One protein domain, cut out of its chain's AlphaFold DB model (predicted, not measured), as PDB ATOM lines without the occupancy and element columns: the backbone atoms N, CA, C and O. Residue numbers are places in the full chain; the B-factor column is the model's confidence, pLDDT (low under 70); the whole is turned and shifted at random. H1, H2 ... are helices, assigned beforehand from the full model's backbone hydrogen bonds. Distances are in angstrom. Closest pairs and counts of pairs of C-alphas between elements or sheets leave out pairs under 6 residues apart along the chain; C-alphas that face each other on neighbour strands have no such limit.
ATOM      1  N   ARG A 321     -13.210  30.962  45.969       72.75
ATOM      2  CA  ARG A 321     -13.411  31.121  44.506       72.75
ATOM      3  C   ARG A 321     -12.439  32.152  43.952       72.75
ATOM      4  O   ARG A 321     -11.765  31.887  42.962       72.75
ATOM      5  N   ILE A 322     -12.347  33.303  44.620       73.88
ATOM      6  CA  ILE A 322     -11.460  34.401  44.222       73.88
ATOM      7  C   ILE A 322     -10.002  33.932  44.237       73.88
ATOM      8  O   ILE A 322      -9.325  34.068  43.223       73.88
ATOM      9  N   PHE A 323      -9.551  33.286  45.316       83.19
ATOM     10  CA  PHE A 323      -8.201  32.722  45.393       83.19
ATOM     11  C   PHE A 323      -7.917  31.684  44.295       83.19
ATOM     12  O   PHE A 323      -6.892  31.781  43.624       83.19
ATOM     13  N   LEU A 324      -8.805  30.703  44.077       81.50
ATOM     14  CA  LEU A 324      -8.565  29.644  43.088       81.50
ATOM     15  C   LEU A 324      -8.598  30.153  41.640       81.50
ATOM     16  O   LEU A 324      -7.844  29.633  40.815       81.50
ATOM     17  N   ARG A 325      -9.421  31.163  41.328       80.56
ATOM     18  CA  ARG A 325      -9.407  31.834  40.020       80.56
ATOM     19  C   ARG A 325      -8.138  32.661  39.845       80.56
ATOM     20  O   ARG A 325      -7.462  32.493  38.839       80.56
ATOM     21  N   ASP A 326      -7.799  33.515  40.807       81.00
ATOM     22  CA  ASP A 326      -6.662  34.435  40.689       81.00
ATOM     23  C   ASP A 326      -5.326  33.651  40.656       81.00
ATOM     24  O   ASP A 326      -4.410  34.003  39.912       81.00
ATOM     25  N   LEU A 327      -5.240  32.514  41.364       84.06
ATOM     26  CA  LEU A 327      -4.150  31.538  41.228       84.06
ATOM     27  C   LEU A 327      -4.174  30.809  39.875       84.06
ATOM     28  O   LEU A 327      -3.116  30.535  39.318       84.06
ATOM     29  N   GLY A 328      -5.355  30.498  39.333       82.12
ATOM     30  CA  GLY A 328      -5.509  29.930  37.991       82.12
ATOM     31  C   GLY A 328      -5.027  30.878  36.889       82.12
ATOM     32  O   GLY A 328      -4.297  30.453  35.999       82.12
ATOM     33  N   GLU A 329      -5.363  32.165  36.993       78.31
ATOM     34  CA  GLU A 329      -4.913  33.244  36.107       78.31
ATOM     35  C   GLU A 329      -3.386  33.426  36.192       78.31
ATOM     36  O   GLU A 329      -2.701  33.412  35.169       78.31
ATOM     37  N   TYR A 330      -2.829  33.485  37.406       81.19
ATOM     38  CA  TYR A 330      -1.379  33.527  37.642       81.19
ATOM     39  C   TYR A 330      -0.645  32.303  37.065       81.19
ATOM     40  O   TYR A 330       0.382  32.441  36.400       81.19
ATOM     41  N   ALA A 331      -1.186  31.103  37.288       83.75
ATOM     42  CA  ALA A 331      -0.645  29.852  36.766       83.75
ATOM     43  C   ALA A 331      -0.716  29.790  35.230       83.75
ATOM     44  O   ALA A 331       0.197  29.268  34.595       83.75
ATOM     45  N   PHE A 332      -1.770  30.350  34.629       80.56
ATOM     46  CA  PHE A 332      -1.928  30.446  33.179       80.56
ATOM     47  C   PHE A 332      -0.905  31.405  32.550       80.56
ATOM     48  O   PHE A 332      -0.256  31.033  31.576       80.56
ATOM     49  N   ARG A 333      -0.670  32.583  33.154       76.94
ATOM     50  CA  ARG A 333       0.369  33.549  32.720       76.94
ATOM     51  C   ARG A 333       1.786  32.958  32.662       76.94
ATOM     52  O   ARG A 333       2.629  33.541  31.990       76.94
ATOM     53  N   ARG A 334       2.040  31.868  33.398       78.81
ATOM     54  CA  ARG A 334       3.333  31.166  33.518       78.81
ATOM     55  C   ARG A 334       3.304  29.736  32.950       78.81
ATOM     56  O   ARG A 334       4.201  28.951  33.246       78.81
ATOM     57  N   GLU A 335       2.269  29.394  32.178       81.94
ATOM     58  CA  GLU A 335       2.113  28.110  31.467       81.94
ATOM     59  C   GLU A 335       2.190  26.857  32.372       81.94
ATOM     60  O   GLU A 335       2.590  25.778  31.940       81.94
ATOM     61  N   TRP A 336       1.791  26.978  33.645       84.94
ATOM     62  CA  TRP A 336       1.956  25.916  34.645       84.94
ATOM     63  C   TRP A 336       1.108  24.671  34.365       84.94
ATOM     64  O   TRP A 336      -0.125  24.734  34.267       84.94
ATOM     65  N   GLY A 337       1.752  23.506  34.375       77.06
ATOM     66  CA  GLY A 337       1.093  22.206  34.384       77.06
ATOM     67  C   GLY A 337       0.450  21.871  35.736       77.06
ATOM     68  O   GLY A 337       0.683  22.525  36.754       77.06
ATOM     69  N   ASP A 338      -0.345  20.797  35.772       81.81
ATOM     70  CA  ASP A 338      -1.038  20.344  36.990       81.81
ATOM     71  C   ASP A 338      -0.084  20.120  38.175       81.81
ATOM     72  O   ASP A 338      -0.407  20.493  39.299       81.81
ATOM     73  N   LYS A 339       1.115  19.575  37.926       85.06
ATOM     74  CA  LYS A 339       2.150  19.365  38.955       85.06
ATOM     75  C   LYS A 339       2.633  20.681  39.576       85.06
ATOM     76  O   LYS A 339       2.831  20.745  40.783       85.06
ATOM     77  N   GLU A 340       2.794  21.730  38.773       85.75
ATOM     78  CA  GLU A 340       3.285  23.040  39.222       85.75
ATOM     79  C   GLU A 340       2.187  23.817  39.956       85.75
ATOM     80  O   GLU A 340       2.446  24.399  41.009       85.75
ATOM     81  N   LYS A 341       0.936  23.735  39.480       87.31
ATOM     82  CA  LYS A 341      -0.251  24.242  40.192       87.31
ATOM     83  C   LYS A 341      -0.410  23.590  41.573       87.31
ATOM     84  O   LYS A 341      -0.669  24.284  42.553       87.31
ATOM     85  N   LEU A 342      -0.196  22.273  41.670       88.50
ATOM     86  CA  LEU A 342      -0.210  21.528  42.937       88.50
ATOM     87  C   LEU A 342       0.971  21.889  43.855       88.50
ATOM     88  O   LEU A 342       0.772  22.019  45.056       88.50
ATOM     89  N   ALA A 343       2.176  22.086  43.315       86.81
ATOM     90  CA  ALA A 343       3.354  22.437  44.114       86.81
ATOM     91  C   ALA A 343       3.298  23.860  44.707       86.81
ATOM     92  O   ALA A 343       3.895  24.108  45.752       86.81
ATOM     93  N   ASN A 344       2.600  24.791  44.045       88.12
ATOM     94  CA  ASN A 344       2.590  26.211  44.411       88.12
ATOM     95  C   ASN A 344       1.291  26.699  45.077       88.12
ATOM     96  O   ASN A 344       1.275  27.806  45.618       88.12
ATOM     97  N   VAL A 345       0.197  25.923  45.076       89.00
ATOM     98  CA  VAL A 345      -1.001  26.287  45.854       89.00
ATOM     99  C   VAL A 345      -0.661  26.255  47.349       89.00
ATOM    100  O   VAL A 345      -0.185  25.256  47.881       89.00
ATOM    101  N   THR A 346      -0.845  27.374  48.050       89.56
ATOM    102  CA  THR A 346      -0.405  27.518  49.445       89.56
ATOM    103  C   THR A 346      -1.286  28.500  50.211       89.56
ATOM    104  O   THR A 346      -1.820  29.461  49.656       89.56
ATOM    105  N   GLY A 347      -1.435  28.246  51.512       88.00
ATOM    106  CA  GLY A 347      -2.118  29.129  52.455       88.00
ATOM    107  C   GLY A 347      -1.169  29.737  53.484       88.00
ATOM    108  O   GLY A 347      -0.059  29.254  53.700       88.00
ATOM    109  N   ALA A 348      -1.628  30.785  54.160       86.69
ATOM    110  CA  ALA A 348      -0.965  31.410  55.294       86.69
ATOM    111  C   ALA A 348      -1.540  30.904  56.630       86.69
ATOM    112  O   ALA A 348      -2.720  30.562  56.742       86.69
ATOM    113  N   GLY A 349      -0.704  30.893  57.674       86.56
ATOM    114  CA  GLY A 349      -1.114  30.521  59.031       86.56
ATOM    115  C   GLY A 349      -1.758  29.131  59.096       86.56
ATOM    116  O   GLY A 349      -1.220  28.163  58.559       86.56
ATOM    117  N   MET A 350      -2.930  29.038  59.733       81.56
ATOM    118  CA  MET A 350      -3.661  27.775  59.919       81.56
ATOM    119  C   MET A 350      -4.048  27.068  58.610       81.56
ATOM    120  O   MET A 350      -4.156  25.843  58.594       81.56
ATOM    121  N   TYR A 351      -4.212  27.806  57.507       84.75
ATOM    122  CA  TYR A 351      -4.570  27.215  56.217       84.75
ATOM    123  C   TYR A 351      -3.383  26.581  55.490       84.75
ATOM    124  O   TYR A 351      -3.615  25.772  54.598       84.75
ATOM    125  N   LYS A 352      -2.131  26.871  55.884       88.94
ATOM    126  CA  LYS A 352      -0.941  26.285  55.246       88.94
ATOM    127  C   LYS A 352      -0.976  24.753  55.295       88.94
ATOM    128  O   LYS A 352      -1.155  24.114  54.264       88.94
ATOM    129  N   LYS A 353      -0.957  24.188  56.510       86.19
ATOM    130  CA  LYS A 353      -1.017  22.732  56.746       86.19
ATOM    131  C   LYS A 353      -2.287  22.081  56.195       86.19
ATOM    132  O   LYS A 353      -2.276  20.903  55.853       86.19
ATOM    133  N   ARG A 354      -3.384  22.841  56.119       85.12
ATOM    134  CA  ARG A 354      -4.672  22.365  55.606       85.12
ATOM    135  C   ARG A 354      -4.640  22.184  54.087       85.12
ATOM    136  O   ARG A 354      -4.992  21.117  53.597       85.12
ATOM    137  N   ILE A 355      -4.136  23.182  53.360       89.50
ATOM    138  CA  ILE A 355      -3.927  23.102  51.910       89.50
ATOM    139  C   ILE A 355      -2.881  22.031  51.584       89.50
ATOM    140  O   ILE A 355      -3.158  21.171  50.756       89.50
ATOM    141  N   GLU A 356      -1.744  22.005  52.286       90.69
ATOM    142  CA  GLU A 356      -0.706  20.969  52.131       90.69
ATOM    143  C   GLU A 356      -1.281  19.546  52.287       90.69
ATOM    144  O   GLU A 356      -1.037  18.682  51.445       90.69
ATOM    145  N   GLY A 357      -2.114  19.310  53.310       88.19
ATOM    146  CA  GLY A 357      -2.773  18.018  53.536       88.19
ATOM    147  C   GLY A 357      -3.784  17.624  52.450       88.19
ATOM    148  O   GLY A 357      -3.882  16.447  52.103       88.19
ATOM    149  N   VAL A 358      -4.509  18.588  51.873       86.69
ATOM    150  CA  VAL A 358      -5.417  18.339  50.737       86.69
ATOM    151  C   VAL A 358      -4.639  18.037  49.450       86.69
ATOM    152  O   VAL A 358      -5.007  17.117  48.713       86.69
ATOM    153  N   VAL A 359      -3.556  18.778  49.201       90.50
ATOM    154  CA  VAL A 359      -2.675  18.642  48.028       90.50
ATOM    155  C   VAL A 359      -1.940  17.305  48.020       90.50
ATOM    156  O   VAL A 359      -1.853  16.677  46.968       90.50
ATOM    157  N   ALA A 360      -1.460  16.829  49.174       86.44
ATOM    158  CA  ALA A 360      -0.661  15.604  49.282       86.44
ATOM    159  C   ALA A 360      -1.353  14.343  48.721       86.44
ATOM    160  O   ALA A 360      -0.682  13.390  48.332       86.44
ATOM    161  N   GLY A 361      -2.689  14.328  48.644       79.94
ATOM    162  CA  GLY A 361      -3.459  13.241  48.035       79.94
ATOM    163  C   GLY A 361      -3.853  13.453  46.565       79.94
ATOM    164  O   GLY A 361      -4.664  12.671  46.056       79.94
ATOM    165  N   CYS A 362      -3.409  14.524  45.902       84.12
ATOM    166  CA  CYS A 362      -3.899  14.959  44.591       84.12
ATOM    167  C   CYS A 362      -2.851  14.816  43.479       84.12
ATOM    168  O   CYS A 362      -1.745  15.331  43.573       84.12
ATOM    169  N   THR A 363      -3.246  14.182  42.370       82.69
ATOM    170  CA  THR A 363      -2.422  14.015  41.154       82.69
ATOM    171  C   THR A 363      -2.862  14.896  39.981       82.69
ATOM    172  O   THR A 363      -2.167  14.960  38.970       82.69
ATOM    173  N   ARG A 364      -4.019  15.565  40.099       82.25
ATOM    174  CA  ARG A 364      -4.596  16.482  39.101       82.25
ATOM    175  C   ARG A 364      -5.140  17.741  39.776       82.25
ATOM    176  O   ARG A 364      -5.775  17.653  40.832       82.25
ATOM    177  N   TRP A 365      -4.967  18.894  39.140       84.50
ATOM    178  CA  TRP A 365      -5.390  20.203  39.638       84.50
ATOM    179  C   TRP A 365      -6.908  20.295  39.793       84.50
ATOM    180  O   TRP A 365      -7.398  20.711  40.842       84.50
ATOM    181  N   ARG A 366      -7.669  19.810  38.799       75.00
ATOM    182  CA  ARG A 366      -9.146  19.794  38.833       75.00
ATOM    183  C   ARG A 366      -9.676  19.017  40.053       75.00
ATOM    184  O   ARG A 366     -10.584  19.485  40.734       75.00
ATOM    185  N   ALA A 367      -9.044  17.892  40.402       75.69
ATOM    186  CA  ALA A 367      -9.372  17.124  41.608       75.69
ATOM    187  C   ALA A 367      -8.970  17.850  42.908       75.69
ATOM    188  O   ALA A 367      -9.674  17.745  43.912       75.69
ATOM    189  N   CYS A 368      -7.869  18.609  42.894       83.44
ATOM    190  CA  CYS A 368      -7.463  19.440  44.026       83.44
ATOM    191  C   CYS A 368      -8.432  20.603  44.268       83.44
ATOM    192  O   CYS A 368      -8.836  20.777  45.417       83.44
ATOM    193  N   LYS A 369      -8.896  21.325  43.225       81.38
ATOM    194  CA  LYS A 369      -9.962  22.346  43.364       81.38
ATOM    195  C   LYS A 369     -11.147  21.766  44.149       81.38
ATOM    196  O   LYS A 369     -11.530  22.317  45.175       81.38
ATOM    197  N   VAL A 370     -11.676  20.614  43.722       74.06
ATOM    198  CA  VAL A 370     -12.853  19.965  44.341       74.06
ATOM    199  C   VAL A 370     -12.614  19.539  45.799       74.06
ATOM    200  O   VAL A 370     -13.518  19.653  46.627       74.06
ATOM    201  N   ARG A 371     -11.410  19.078  46.164       79.12
ATOM    202  CA  ARG A 371     -11.111  18.728  47.566       79.12
ATOM    203  C   ARG A 371     -10.872  19.948  48.453       79.12
ATOM    204  O   ARG A 371     -11.345  19.945  49.586       79.12
ATOM    205  N   LEU A 372     -10.217  20.992  47.938       83.25
ATOM    206  CA  LEU A 372     -10.074  22.277  48.633       83.25
ATOM    207  C   LEU A 372     -11.459  22.879  48.912       83.25
ATOM    208  O   LEU A 372     -11.707  23.335  50.025       83.25
ATOM    209  N   TRP A 373     -12.387  22.770  47.952       76.19
ATOM    210  CA  TRP A 373     -13.805  23.090  48.141       76.19
ATOM    211  C   TRP A 373     -14.465  22.281  49.253       76.19
ATOM    212  O   TRP A 373     -15.064  22.865  50.154       76.19
ATOM    213  N   LYS A 374     -14.345  20.950  49.222       77.88
ATOM    214  CA  LYS A 374     -15.003  20.074  50.203       77.88
ATOM    215  C   LYS A 374     -14.491  20.269  51.636       77.88
ATOM    216  O   LYS A 374     -15.269  20.124  52.572       77.88
ATOM    217  N   ASP A 375     -13.204  20.559  51.810       78.25
ATOM    218  CA  ASP A 375     -12.591  20.716  53.131       78.25
ATOM    219  C   ASP A 375     -12.708  22.156  53.669       78.25
ATOM    220  O   ASP A 375     -13.132  22.372  54.806       78.25
ATOM    221  N   MET A 376     -12.367  23.163  52.860       75.06
ATOM    222  CA  MET A 376     -12.266  24.558  53.314       75.06
ATOM    223  C   MET A 376     -13.489  25.426  52.986       75.06
ATOM    224  O   MET A 376     -13.553  26.559  53.460       75.06
ATOM    225  N   GLY A 377     -14.457  24.923  52.211       64.44
ATOM    226  CA  GLY A 377     -15.644  25.646  51.731       64.44
ATOM    227  C   GLY A 377     -16.709  25.965  52.788       64.44
ATOM    228  O   GLY A 377     -17.885  25.661  52.597       64.44
ATOM    229  N   ALA A 378     -16.325  26.598  53.897       53.38
ATOM    230  CA  ALA A 378     -17.254  27.210  54.840       53.38
ATOM    231  C   ALA A 378     -17.604  28.635  54.370       53.38
ATOM    232  O   ALA A 378     -16.760  29.524  54.409       53.38
ATOM    233  N   TYR A 379     -18.843  28.844  53.921       48.69
ATOM    234  CA  TYR A 379     -19.323  30.101  53.330       48.69
ATOM    235  C   TYR A 379     -19.556  31.231  54.362       48.69
ATOM    236  O   TYR A 379     -20.485  31.115  55.168       48.69
ATOM    237  N   PRO A 380     -18.875  32.392  54.255       47.03
ATOM    238  CA  PRO A 380     -19.514  33.687  54.477       47.03
ATOM    239  C   PRO A 380     -20.471  33.931  53.301       47.03
ATOM    240  O   PRO A 380     -20.049  33.903  52.144       47.03
ATOM    241  N   ARG A 381     -21.773  34.094  53.561       46.03
ATOM    242  CA  ARG A 381     -22.800  34.258  52.512       46.03
ATOM    243  C   ARG A 381     -22.821  35.692  51.964       46.03
ATOM    244  O   ARG A 381     -23.829  36.377  52.092       46.03
ATOM    245  N   ASP A 382     -21.715  36.122  51.374       45.22
ATOM    246  CA  ASP A 382     -21.543  37.494  50.899       45.22
ATOM    247  C   ASP A 382     -22.062  37.660  49.460       45.22
ATOM    248  O   ASP A 382     -21.859  36.799  48.600       45.22
ATOM    249  N   ASP A 383     -22.700  38.801  49.186       46.84
ATOM    250  CA  ASP A 383     -23.408  39.091  47.924       46.84
ATOM    251  C   ASP A 383     -22.479  39.234  46.694       46.84
ATOM    252  O   ASP A 383     -22.938  39.319  45.559       46.84
ATOM    253  N   VAL A 384     -21.157  39.253  46.906       47.31
ATOM    254  CA  VAL A 384     -20.127  39.528  45.883       47.31
ATOM    255  C   VAL A 384     -20.049  38.437  44.802       47.31
ATOM    256  O   VAL A 384     -19.596  38.699  43.689       47.31
ATOM    257  N   GLU A 385     -20.493  37.212  45.095       52.78
ATOM    258  CA  GLU A 385     -20.485  36.117  44.111       52.78
ATOM    259  C   GLU A 385     -21.585  36.245  43.045       52.78
ATOM    260  O   GLU A 385     -21.446  35.682  41.960       52.78
ATOM    261  N   ASP A 386     -22.647  37.017  43.305       54.91
ATOM    262  CA  ASP A 386     -23.732  37.231  42.342       54.91
ATOM    263  C   ASP A 386     -23.368  38.217  41.210       54.91
ATOM    264  O   ASP A 386     -24.058  38.266  40.189       54.91
ATOM    265  N   ASP A 387     -22.254  38.948  41.339       60.91
ATOM    266  CA  ASP A 387     -21.768  39.920  40.347       60.91
ATOM    267  C   ASP A 387     -20.821  39.323  39.277       60.91
ATOM    268  O   ASP A 387     -20.390  40.053  38.375       60.91
ATOM    269  N   LEU A 388     -20.488  38.020  39.318       71.19
ATOM    270  CA  LEU A 388     -19.636  37.422  38.278       71.19
ATOM    271  C   LEU A 388     -20.321  37.478  36.901       71.19
ATOM    272  O   LEU A 388     -21.480  37.090  36.734       71.19
ATOM    273  N   ARG A 389     -19.562  37.928  35.898       78.81
ATOM    274  CA  ARG A 389     -19.974  37.994  34.492       78.81
ATOM    275  C   ARG A 389     -19.304  36.905  33.672       78.81
ATOM    276  O   ARG A 389     -18.145  36.590  33.917       78.81
ATOM    277  N   PHE A 390     -20.014  36.386  32.675       82.81
ATOM    278  CA  PHE A 390     -19.405  35.534  31.656       82.81
ATOM    279  C   PHE A 390     -18.654  36.401  30.646       82.81
ATOM    280  O   PHE A 390     -19.281  37.225  29.978       82.81
ATOM    281  N   ASP A 391     -17.339  36.207  30.568       78.06
ATOM    282  CA  ASP A 391     -16.395  36.971  29.735       78.06
ATOM    283  C   ASP A 391     -15.826  36.147  28.560       78.06
ATOM    284  O   ASP A 391     -14.895  36.573  27.885       78.06
ATOM    285  N   GLY A 392     -16.364  34.945  28.325       78.69
ATOM    286  CA  GLY A 392     -15.875  34.023  27.297       78.69
ATOM    287  C   GLY A 392     -14.650  33.196  27.705       78.69
ATOM    288  O   GLY A 392     -14.320  32.250  26.997       78.69
ATOM    289  N   THR A 393     -14.008  33.482  28.845       76.31
ATOM    290  CA  THR A 393     -12.798  32.783  29.333       76.31
ATOM    291  C   THR A 393     -13.005  32.014  30.646       76.31
ATOM    292  O   THR A 393     -12.052  31.424  31.169       76.31
ATOM    293  N   ASN A 394     -14.225  32.047  31.199       76.38
ATOM    294  CA  ASN A 394     -14.531  31.643  32.574       76.38
ATOM    295  C   ASN A 394     -15.758  30.706  32.720       76.38
ATOM    296  O   ASN A 394     -16.406  30.698  33.769       76.38
ATOM    297  N   LEU A 395     -16.079  29.913  31.683       79.31
ATOM    298  CA  LEU A 395     -17.356  29.184  31.568       79.31
ATOM    299  C   LEU A 395     -17.686  28.310  32.786       79.31
ATOM    300  O   LEU A 395     -18.777  28.434  33.333       79.31
ATOM    301  N   GLU A 396     -16.763  27.438  33.199       74.19
ATOM    302  CA  GLU A 396     -16.991  26.455  34.270       74.19
ATOM    303  C   GLU A 396     -17.359  27.154  35.590       74.19
ATOM    304  O   GLU A 396     -18.427  26.917  36.153       74.19
ATOM    305  N   ASP A 397     -16.513  28.089  36.041       75.88
ATOM    306  CA  ASP A 397     -16.706  28.809  37.304       75.88
ATOM    307  C   ASP A 397     -17.982  29.694  37.267       75.88
ATOM    308  O   ASP A 397     -18.599  29.932  38.310       75.88
ATOM    309  N   PHE A 398     -18.408  30.156  36.080       79.56
ATOM    310  CA  PHE A 398     -19.636  30.935  35.871       79.56
ATOM    311  C   PHE A 398     -20.914  30.076  35.854       79.56
ATOM    312  O   PHE A 398     -21.912  30.460  36.473       79.56
ATOM    313  N   ILE A 399     -20.904  28.912  35.194       81.50
ATOM    314  CA  ILE A 399     -22.036  27.971  35.210       81.50
ATOM    315  C   ILE A 399     -22.252  27.418  36.623       81.50
ATOM    316  O   ILE A 399     -23.395  27.398  37.083       81.50
ATOM    317  N   ASP A 400     -21.178  27.091  37.351       76.50
ATOM    318  CA  ASP A 400     -21.217  26.741  38.779       76.50
ATOM    319  C   ASP A 400     -21.945  27.809  39.618       76.50
ATOM    320  O   ASP A 400     -22.788  27.492  40.460       76.50
ATOM    321  N   ILE A 401     -21.636  29.091  39.389       74.12
ATOM    322  CA  ILE A 401     -22.250  30.209  40.120       74.12
ATOM    323  C   ILE A 401     -23.726  30.386  39.751       74.12
ATOM    324  O   ILE A 401     -24.542  30.591  40.649       74.12
ATOM    325  N   LEU A 402     -24.113  30.254  38.477       75.12
ATOM    326  CA  LEU A 402     -25.529  30.300  38.086       75.12
ATOM    327  C   LEU A 402     -26.332  29.115  38.637       75.12
ATOM    328  O   LEU A 402     -27.486  29.294  39.033       75.12
ATOM    329  N   GLN A 403     -25.731  27.926  38.698       75.06
ATOM    330  CA  GLN A 403     -26.346  26.737  39.283       75.06
ATOM    331  C   GLN A 403     -26.591  26.938  40.791       75.06
ATOM    332  O   GLN A 403     -27.715  26.770  41.262       75.06
ATOM    333  N   LEU A 404     -25.583  27.416  41.530       70.12
ATOM    334  CA  LEU A 404     -25.695  27.721  42.962       70.12
ATOM    335  C   LEU A 404     -26.645  28.891  43.260       70.12
ATOM    336  O   LEU A 404     -27.348  28.870  44.271       70.12
ATOM    337  N   ALA A 405     -26.707  29.909  42.399       68.81
ATOM    338  CA  ALA A 405     -27.668  31.003  42.537       68.81
ATOM    339  C   ALA A 405     -29.115  30.520  42.318       68.81
ATOM    340  O   ALA A 405     -30.019  30.924  43.054       68.81
ATOM    341  N   ALA A 406     -29.332  29.585  41.387       73.50
ATOM    342  CA  ALA A 406     -30.629  28.941  41.196       73.50
ATOM    343  C   ALA A 406     -31.050  28.086  42.405       73.50
ATOM    344  O   ALA A 406     -32.213  28.138  42.805       73.50
ATOM    345  N   GLU A 407     -30.111  27.361  43.022       72.38
ATOM    346  CA  GLU A 407     -30.331  26.602  44.264       72.38
ATOM    347  C   GLU A 407     -30.614  27.508  45.476       72.38
ATOM    348  O   GLU A 407     -31.400  27.144  46.349       72.38
ATOM    349  N   ARG A 408     -30.034  28.718  45.524       60.28
ATOM    350  CA  ARG A 408     -30.351  29.738  46.546       60.28
ATOM    351  C   ARG A 408     -31.732  30.380  46.364       60.28
ATOM    352  O   ARG A 408     -32.279  30.876  47.346       60.28
ATOM    353  N   GLY A 409     -32.247  30.444  45.134       60.94
ATOM    354  CA  GLY A 409     -33.368  31.318  44.762       60.94
ATOM    355  C   GLY A 409     -34.620  30.643  44.193       60.94
ATOM    356  O   GLY A 409     -35.506  31.366  43.747       60.94
ATOM    357  N   GLU A 410     -34.683  29.306  44.152       64.69
ATOM    358  CA  GLU A 410     -35.744  28.526  43.476       64.69
ATOM    359  C   GLU A 410     -36.003  28.987  42.021       64.69
ATOM    360  O   GLU A 410     -37.140  29.099  41.557       64.69
ATOM    361  N   TRP A 411     -34.935  29.292  41.274       77.69
ATOM    362  CA  TRP A 411     -35.055  29.819  39.909       77.69
ATOM    363  C   TRP A 411     -35.587  28.773  38.921       77.69
ATOM    364  O   TRP A 411     -35.010  27.691  38.767       77.69
ATOM    365  N   SER A 412     -36.630  29.140  38.168       80.25
ATOM    366  CA  SER A 412     -37.100  28.339  37.033       80.25
ATOM    367  C   SER A 412     -36.067  28.308  35.900       80.25
ATOM    368  O   SER A 412     -35.179  29.161  35.811       80.25
ATOM    369  N   GLU A 413     -36.205  27.344  34.991       81.62
ATOM    370  CA  GLU A 413     -35.351  27.207  33.804       81.62
ATOM    371  C   GLU A 413     -35.324  28.490  32.952       81.62
ATOM    372  O   GLU A 413     -34.285  28.868  32.414       81.62
ATOM    373  N   GLU A 414     -36.445  29.209  32.860       81.62
ATOM    374  CA  GLU A 414     -36.542  30.498  32.169       81.62
ATOM    375  C   GLU A 414     -35.808  31.613  32.919       81.62
ATOM    376  O   GLU A 414     -35.239  32.501  32.286       81.62
ATOM    377  N   GLU A 415     -35.808  31.592  34.253       81.94
ATOM    378  CA  GLU A 415     -35.112  32.593  35.065       81.94
ATOM    379  C   GLU A 415     -33.591  32.395  34.995       81.94
ATOM    380  O   GLU A 415     -32.868  33.363  34.759       81.94
ATOM    381  N   LYS A 416     -33.107  31.142  35.036       84.44
ATOM    382  CA  LYS A 416     -31.693  30.801  34.766       84.44
ATOM    383  C   LYS A 416     -31.227  31.350  33.414       84.44
ATOM    384  O   LYS A 416     -30.189  32.002  33.335       84.44
ATOM    385  N   LYS A 417     -32.024  31.164  32.353       87.56
ATOM    386  CA  LYS A 417     -31.735  31.687  31.002       87.56
ATOM    387  C   LYS A 417     -31.682  33.215  30.941       87.56
ATOM    388  O   LYS A 417     -30.796  33.766  30.289       87.56
ATOM    389  N   LYS A 418     -32.596  33.912  31.631       86.25
ATOM    390  CA  LYS A 418     -32.550  35.382  31.748       86.25
ATOM    391  C   LYS A 418     -31.280  35.833  32.466       86.25
ATOM    392  O   LYS A 418     -30.641  36.772  32.003       86.25
ATOM    393  N   GLN A 419     -30.912  35.172  33.566       84.81
ATOM    394  CA  GLN A 419     -29.730  35.510  34.365       84.81
ATOM    395  C   GLN A 419     -28.429  35.246  33.599       84.81
ATOM    396  O   GLN A 419     -27.563  36.115  33.593       84.81
ATOM    397  N   LEU A 420     -28.340  34.134  32.861       86.50
ATOM    398  CA  LEU A 420     -27.281  33.858  31.886       86.50
ATOM    399  C   LEU A 420     -27.113  35.034  30.911       86.50
ATOM    400  O   LEU A 420     -26.092  35.716  30.955       86.50
ATOM    401  N   ILE A 421     -28.150  35.376  30.134       85.81
ATOM    402  CA  ILE A 421     -28.079  36.502  29.186       85.81
ATOM    403  C   ILE A 421     -27.781  37.834  29.903       85.81
ATOM    404  O   ILE A 421     -27.083  38.678  29.347       85.81
ATOM    405  N   ALA A 422     -28.297  38.077  31.112       85.06
ATOM    406  CA  ALA A 422     -28.111  39.336  31.842       85.06
ATOM    407  C   ALA A 422     -26.693  39.519  32.420       85.06
ATOM    408  O   ALA A 422     -26.170  40.643  32.410       85.06
ATOM    409  N   ARG A 423     -26.074  38.437  32.908       82.69
ATOM    410  CA  ARG A 423     -24.732  38.451  33.506       82.69
ATOM    411  C   ARG A 423     -23.618  38.327  32.458       82.69
ATOM    412  O   ARG A 423     -22.537  38.850  32.706       82.69
ATOM    413  N   THR A 424     -23.873  37.781  31.266       86.00
ATOM    414  CA  THR A 424     -22.911  37.780  30.144       86.00
ATOM    415  C   THR A 424     -22.438  39.186  29.724       86.00
ATOM    416  O   THR A 424     -23.222  40.146  29.690       86.00
ATOM    417  N   GLU A 425     -21.145  39.310  29.404       84.00
ATOM    418  CA  GLU A 425     -20.510  40.512  28.853       84.00
ATOM    419  C   GLU A 425     -20.933  40.798  27.398       84.00
ATOM    420  O   GLU A 425     -21.404  39.933  26.671       84.00
ATOM    421  N   LYS A 426     -20.819  42.060  26.967       83.44
ATOM    422  CA  LYS A 426     -21.369  42.573  25.704       83.44
ATOM    423  C   LYS A 426     -20.819  41.915  24.436       83.44
ATOM    424  O   LYS A 426     -21.541  41.947  23.446       83.44
ATOM    425  N   SER A 427     -19.592  41.393  24.445       78.06
ATOM    426  CA  SER A 427     -19.008  40.685  23.299       78.06
ATOM    427  C   SER A 427     -19.712  39.342  23.087       78.06
ATOM    428  O   SER A 427     -20.345  39.126  22.059       78.06
ATOM    429  N   GLU A 428     -19.728  38.507  24.125       85.62
ATOM    430  CA  GLU A 428     -20.269  37.143  24.080       85.62
ATOM    431  C   GLU A 428     -21.805  37.107  24.048       85.62
ATOM    432  O   GLU A 428     -22.413  36.091  23.713       85.62
ATOM    433  N   LYS A 429     -22.464  38.216  24.414       85.31
ATOM    434  CA  LYS A 429     -23.911  38.270  24.663       85.31
ATOM    435  C   LYS A 429     -24.766  37.787  23.498       85.31
ATOM    436  O   LYS A 429     -25.784  37.153  23.758       85.31
ATOM    437  N   GLU A 430     -24.404  38.094  22.256       84.31
ATOM    438  CA  GLU A 430     -25.204  37.682  21.095       84.31
ATOM    439  C   GLU A 430     -24.978  36.204  20.720       84.31
ATOM    440  O   GLU A 430     -25.942  35.544  20.340       84.31
ATOM    441  N   GLU A 431     -23.777  35.641  20.925       84.38
ATOM    442  CA  GLU A 431     -23.538  34.194  20.764       84.38
ATOM    443  C   GLU A 431     -24.274  33.400  21.853       84.38
ATOM    444  O   GLU A 431     -25.080  32.518  21.548       84.38
ATOM    445  N   VAL A 432     -24.095  33.777  23.126       86.38
ATOM    446  CA  VAL A 432     -24.798  33.156  24.261       86.38
ATOM    447  C   VAL A 432     -26.315  33.270  24.104       86.38
ATOM    448  O   VAL A 432     -27.034  32.302  24.346       86.38
ATOM    449  N   LYS A 433     -26.828  34.423  23.658       89.38
ATOM    450  CA  LYS A 433     -28.257  34.599  23.365       89.38
ATOM    451  C   LYS A 433     -28.721  33.690  22.225       89.38
ATOM    452  O   LYS A 433     -29.776  33.083  22.369       89.38
ATOM    453  N   GLY A 434     -27.945  33.542  21.149       85.81
ATOM    454  CA  GLY A 434     -28.252  32.609  20.060       85.81
ATOM    455  C   GLY A 434     -28.391  31.161  20.544       85.81
ATOM    456  O   GLY A 434     -29.363  30.489  20.201       85.81
ATOM    457  N   ILE A 435     -27.487  30.711  21.419       87.31
ATOM    458  CA  ILE A 435     -27.548  29.384  22.059       87.31
ATOM    459  C   ILE A 435     -28.800  29.262  22.952       87.31
ATOM    460  O   ILE A 435     -29.553  28.290  22.869       87.31
ATOM    461  N   VAL A 436     -29.080  30.275  23.778       87.50
ATOM    462  CA  VAL A 436     -30.239  30.291  24.692       87.50
ATOM    463  C   VAL A 436     -31.584  30.338  23.954       87.50
ATOM    464  O   VAL A 436     -32.553  29.733  24.418       87.50
ATOM    465  N   GLU A 437     -31.662  31.030  22.815       87.31
ATOM    466  CA  GLU A 437     -32.853  31.094  21.957       87.31
ATOM    467  C   GLU A 437     -33.025  29.815  21.114       87.31
ATOM    468  O   GLU A 437     -34.159  29.399  20.862       87.31
ATOM    469  N   GLY A 438     -31.928  29.137  20.751       80.75
ATOM    470  CA  GLY A 438     -31.949  27.834  20.080       80.75
ATOM    471  C   GLY A 438     -32.424  26.672  20.965       80.75
ATOM    472  O   GLY A 438     -33.070  25.746  20.465       80.75
ATOM    473  N   SER A 439     -32.160  26.721  22.279       82.69
ATOM    474  CA  SER A 439     -32.315  25.561  23.171       82.69
ATOM    475  C   SER A 439     -33.363  25.688  24.283       82.69
ATOM    476  O   SER A 439     -33.417  26.629  25.079       82.69
ATOM    477  N   ARG A 440     -34.218  24.659  24.395       75.62
ATOM    478  CA  ARG A 440     -35.367  24.656  25.320       75.62
ATOM    479  C   ARG A 440     -35.046  24.269  26.767       75.62
ATOM    480  O   ARG A 440     -35.738  24.782  27.639       75.62
ATOM    481  N   THR A 441     -33.994  23.504  27.055       84.06
ATOM    482  CA  THR A 441     -33.612  23.086  28.426       84.06
ATOM    483  C   THR A 441     -32.280  23.698  28.868       84.06
ATOM    484  O   THR A 441     -31.427  23.978  28.026       84.06
ATOM    485  N   TRP A 442     -32.076  23.898  30.178       83.19
ATOM    486  CA  TRP A 442     -30.813  24.415  30.729       83.19
ATOM    487  C   TRP A 442     -29.621  23.514  30.391       83.19
ATOM    488  O   TRP A 442     -28.621  23.997  29.869       83.19
ATOM    489  N   GLN A 443     -29.769  22.198  30.569       82.94
ATOM    490  CA  GLN A 443     -28.731  21.202  30.265       82.94
ATOM    491  C   GLN A 443     -28.236  21.270  28.813       82.94
ATOM    492  O   GLN A 443     -27.048  21.099  28.548       82.94
ATOM    493  N   ARG A 444     -29.135  21.528  27.853       84.31
ATOM    494  CA  ARG A 444     -28.747  21.635  26.444       84.31
ATOM    495  C   ARG A 444     -27.976  22.929  26.171       84.31
ATOM    496  O   ARG A 444     -26.980  22.884  25.462       84.31
ATOM    497  N   ILE A 445     -28.374  24.034  26.804       86.31
ATOM    498  CA  ILE A 445     -27.650  25.313  26.753       86.31
ATOM    499  C   ILE A 445     -26.249  25.172  27.359       86.31
ATOM    500  O   ILE A 445     -25.292  25.638  26.755       86.31
ATOM    501  N   THR A 446     -26.092  24.502  28.508       85.94
ATOM    502  CA  THR A 446     -24.762  24.286  29.111       85.94
ATOM    503  C   THR A 446     -23.859  23.420  28.230       85.94
ATOM    504  O   THR A 446     -22.675  23.719  28.104       85.94
ATOM    505  N   THR A 447     -24.406  22.399  27.560       83.19
ATOM    506  CA  THR A 447     -23.646  21.570  26.609       83.19
ATOM    507  C   THR A 447     -23.270  22.344  25.344       83.19
ATOM    508  O   THR A 447     -22.122  22.282  24.915       83.19
ATOM    509  N   GLU A 448     -24.194  23.109  24.759       85.81
ATOM    510  CA  GLU A 448     -23.915  23.930  23.571       85.81
ATOM    511  C   GLU A 448     -22.920  25.063  23.888       85.81
ATOM    512  O   GLU A 448     -22.016  25.306  23.092       85.81
ATOM    513  N   LEU A 449     -22.978  25.666  25.083       85.81
ATOM    514  CA  LEU A 449     -21.939  26.582  25.575       85.81
ATOM    515  C   LEU A 449     -20.579  25.889  25.729       85.81
ATOM    516  O   LEU A 449     -19.575  26.463  25.323       85.81
ATOM    517  N   GLY A 450     -20.526  24.665  26.265       82.94
ATOM    518  CA  GLY A 450     -19.280  23.891  26.382       82.94
ATOM    519  C   GLY A 450     -18.661  23.495  25.033       82.94
ATOM    520  O   GLY A 450     -17.445  23.342  24.939       82.94
ATOM    521  N   ILE A 451     -19.482  23.376  23.984       83.19
ATOM    522  CA  ILE A 451     -19.035  23.148  22.601       83.19
ATOM    523  C   ILE A 451     -18.548  24.459  21.961       83.19
ATOM    524  O   ILE A 451     -17.484  24.470  21.346       83.19
ATOM    525  N   SER A 452     -19.281  25.567  22.128       82.00
ATOM    526  CA  SER A 452     -18.881  26.892  21.621       82.00
ATOM    527  C   SER A 452     -17.607  27.419  22.287       82.00
ATOM    528  O   SER A 452     -16.738  27.975  21.614       82.00
ATOM    529  N   TYR A 453     -17.486  27.247  23.604       82.62
ATOM    530  CA  TYR A 453     -16.405  27.756  24.448       82.62
ATOM    531  C   TYR A 453     -15.559  26.600  24.989       82.62
ATOM    532  O   TYR A 453     -15.504  26.352  26.194       82.62
ATOM    533  N   THR A 454     -14.880  25.889  24.088       80.69
ATOM    534  CA  THR A 454     -13.913  24.845  24.461       80.69
ATOM    535  C   THR A 454     -12.792  25.406  25.345       80.69
ATOM    536  O   THR A 454     -12.451  26.585  25.248       80.69
ATOM    537  N   GLU A 455     -12.174  24.562  26.182       74.44
ATOM    538  CA  GLU A 455     -11.042  24.946  27.054       74.44
ATOM    539  C   GLU A 455      -9.909  25.608  26.225       74.44
ATOM    540  O   GLU A 455      -9.356  26.623  26.633       74.44
ATOM    541  N   VAL A 456      -9.693  25.146  24.983       71.44
ATOM    542  CA  VAL A 456      -8.759  25.740  24.003       71.44
ATOM    543  C   VAL A 456      -9.177  27.146  23.537       71.44
ATOM    544  O   VAL A 456      -8.327  28.031  23.492       71.44
ATOM    545  N   ARG A 457     -10.460  27.396  23.213       77.94
ATOM    546  CA  ARG A 457     -10.941  28.751  22.854       77.94
ATOM    547  C   ARG A 457     -10.811  29.702  24.043       77.94
ATOM    548  O   ARG A 457     -10.315  30.811  23.876       77.94
ATOM    549  N   GLN A 458     -11.226  29.260  25.233       77.94
ATOM    550  CA  GLN A 458     -11.144  30.058  26.461       77.94
ATOM    551  C   GLN A 458      -9.695  30.465  26.762       77.94
ATOM    552  O   GLN A 458      -9.433  31.627  27.067       77.94
ATOM    553  N   ASP A 459      -8.753  29.529  26.632       74.38
ATOM    554  CA  ASP A 459      -7.331  29.773  26.860       74.38
ATOM    555  C   ASP A 459      -6.705  30.650  25.761       74.38
ATOM    556  O   ASP A 459      -5.950  31.566  26.088       74.38
ATOM    557  N   GLN A 460      -7.061  30.464  24.484       77.62
ATOM    558  CA  GLN A 460      -6.596  31.328  23.390       77.62
ATOM    559  C   GLN A 460      -7.056  32.781  23.587       77.62
ATOM    560  O   GLN A 460      -6.222  33.686  23.612       77.62
ATOM    561  N   THR A 461      -8.348  33.013  23.841       78.44
ATOM    562  CA  THR A 461      -8.883  34.359  24.115       78.44
ATOM    563  C   THR A 461      -8.293  34.959  25.399       78.44
ATOM    564  O   THR A 461      -8.014  36.159  25.455       78.44
ATOM    565  N   ARG A 462      -8.010  34.143  26.431       78.94
ATOM    566  CA  ARG A 462      -7.303  34.611  27.637       78.94
ATOM    567  C   ARG A 462      -5.849  34.992  27.337       78.94
ATOM    568  O   ARG A 462      -5.363  35.968  27.904       78.94
ATOM    569  N   LYS A 463      -5.157  34.264  26.453       78.88
ATOM    570  CA  LYS A 463      -3.778  34.553  26.016       78.88
ATOM    571  C   LYS A 463      -3.710  35.841  25.199       78.88
ATOM    572  O   LYS A 463      -2.918  36.716  25.541       78.88
ATOM    573  N   GLU A 464      -4.586  36.004  24.211       78.38
ATOM    574  CA  GLU A 464      -4.741  37.234  23.417       78.38
ATOM    575  C   GLU A 464      -5.009  38.439  24.332       78.38
ATOM    576  O   GLU A 464      -4.236  39.398  24.360       78.38
ATOM    577  N   GLY A 465      -6.018  38.338  25.203       74.56
ATOM    578  CA  GLY A 465      -6.365  39.381  26.168       74.56
ATOM    579  C   GLY A 465      -5.328  39.624  27.278       74.56
ATOM    580  O   GLY A 465      -5.480  40.590  28.029       74.56
ATOM    581  N   LEU A 466      -4.298  38.782  27.421       74.25
ATOM    582  CA  LEU A 466      -3.122  39.024  28.270       74.25
ATOM    583  C   LEU A 466      -1.975  39.663  27.474       74.25
ATOM    584  O   LEU A 466      -1.271  40.514  28.018       74.25
ATOM    585  N   GLN A 467      -1.809  39.303  26.199       75.88
ATOM    586  CA  GLN A 467      -0.842  39.916  25.285       75.88
ATOM    587  C   GLN A 467      -1.198  41.381  24.993       75.88
ATOM    588  O   GLN A 467      -0.344  42.246  25.173       75.88
ATOM    589  N   GLU A 468      -2.464  41.694  24.683       75.12
ATOM    590  CA  GLU A 468      -2.945  43.079  24.494       75.12
ATOM    591  C   GLU A 468      -2.683  43.987  25.707       75.12
ATOM    592  O   GLU A 468      -2.493  45.195  25.569       75.12
ATOM    593  N   LYS A 469      -2.668  43.409  26.915       76.06
ATOM    594  CA  LYS A 469      -2.445  44.127  28.178       76.06
ATOM    595  C   LYS A 469      -0.966  44.206  28.578       76.06
ATOM    596  O   LYS A 469      -0.670  44.768  29.629       76.06
TER     597      LYS A 469
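AT A GLANCE: This is residues 321 to 469 of the 810 residues of an uncharacterized protein of Chara braunii (UniProt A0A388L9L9). Two lobes of short helices lie side by side, one made by H1 to H4 and the other by H5 to H9, joined by a strap of which residues 378 to 384 stand free. After the second lobe, H10 reaches back towards the first, its far part near the end of H1. The printed part has 149 residues with ten named helices, H1 to H10 in chain order, and no named strand: all helix, mostly crossed. It is compact, with a radius of gyration of the C-alphas of 16.8 A and spans of 47 by 38 by 25 A.

HOW THE PARTS SIT: H1, residues 321 to 333, is close to but not clearly touching H2, residues 338 to 344, with the C-alphas of Ala 331 and Lys 341 closest at 6.6 A. H4, residues 365 to 376, touches H2 with residues 365 to 368 alone; the closest C-alphas, Asp 338 and Trp 365, are 5.1 A apart. H3, residues 350 to 359, and H4 form a hairpin at a steep tilt of 41 degrees, closest at Val 359 and Cys 368, C-alphas 6.3 A apart. H5, residues 383 to 387, only just touches H6, residues 395 to 409, with 3 pairs of C-alphas within 8 A, Glu 385 and Ile 401 closest at 7.3 A; H6 does so with residues 401 to 405 alone. With residues 402 to 406 alone H6 touches H7, residues 413 to 423, at a steep tilt of 53 degrees, the C-alphas of Ala 406 and Lys 416 closest at 6.8 A. H7 and H8, residues 429 to 438, form a hairpin at a shallow tilt of 14 degrees, closest at Ile 421 and Lys 433, C-alphas 6.1 A apart. H8 touches H9, residues 442 to 452, where the C-alphas of Val 436 and Ile 445 are closest at 6.0 A. H10, residues 455 to 467, is near H1, the C-alphas of Arg 333 and Leu 466 closest at 7.9 A. Each O i to N i+4 pair is within hydrogen-bond range in H1, H2, H4 and H6 to H10, against 5 of 6 in H3 and 0 of 1 in H5, where 1 of 2 O i to N i+3 pairs is.

IN THESE COORDINATES: H1 begins at C-alpha 321, (-13.411, 31.121, 44.506), and is 18.3 A long. H6, the longest, measures 20.9 A from C-alpha 395 at (-17.356, 29.184, 31.568). H10 is 18.2 A long and ends at C-alpha 467, (-0.842, 39.916, 25.285).

THE WHOLE: The farthest C-alphas, Gly 349 and Gly 438, are 49.8 A apart. The printed part has no cut and no long link. Its mean pLDDT is 78.8; residues 377 to 387, 405 and 408 to 410 are under 70.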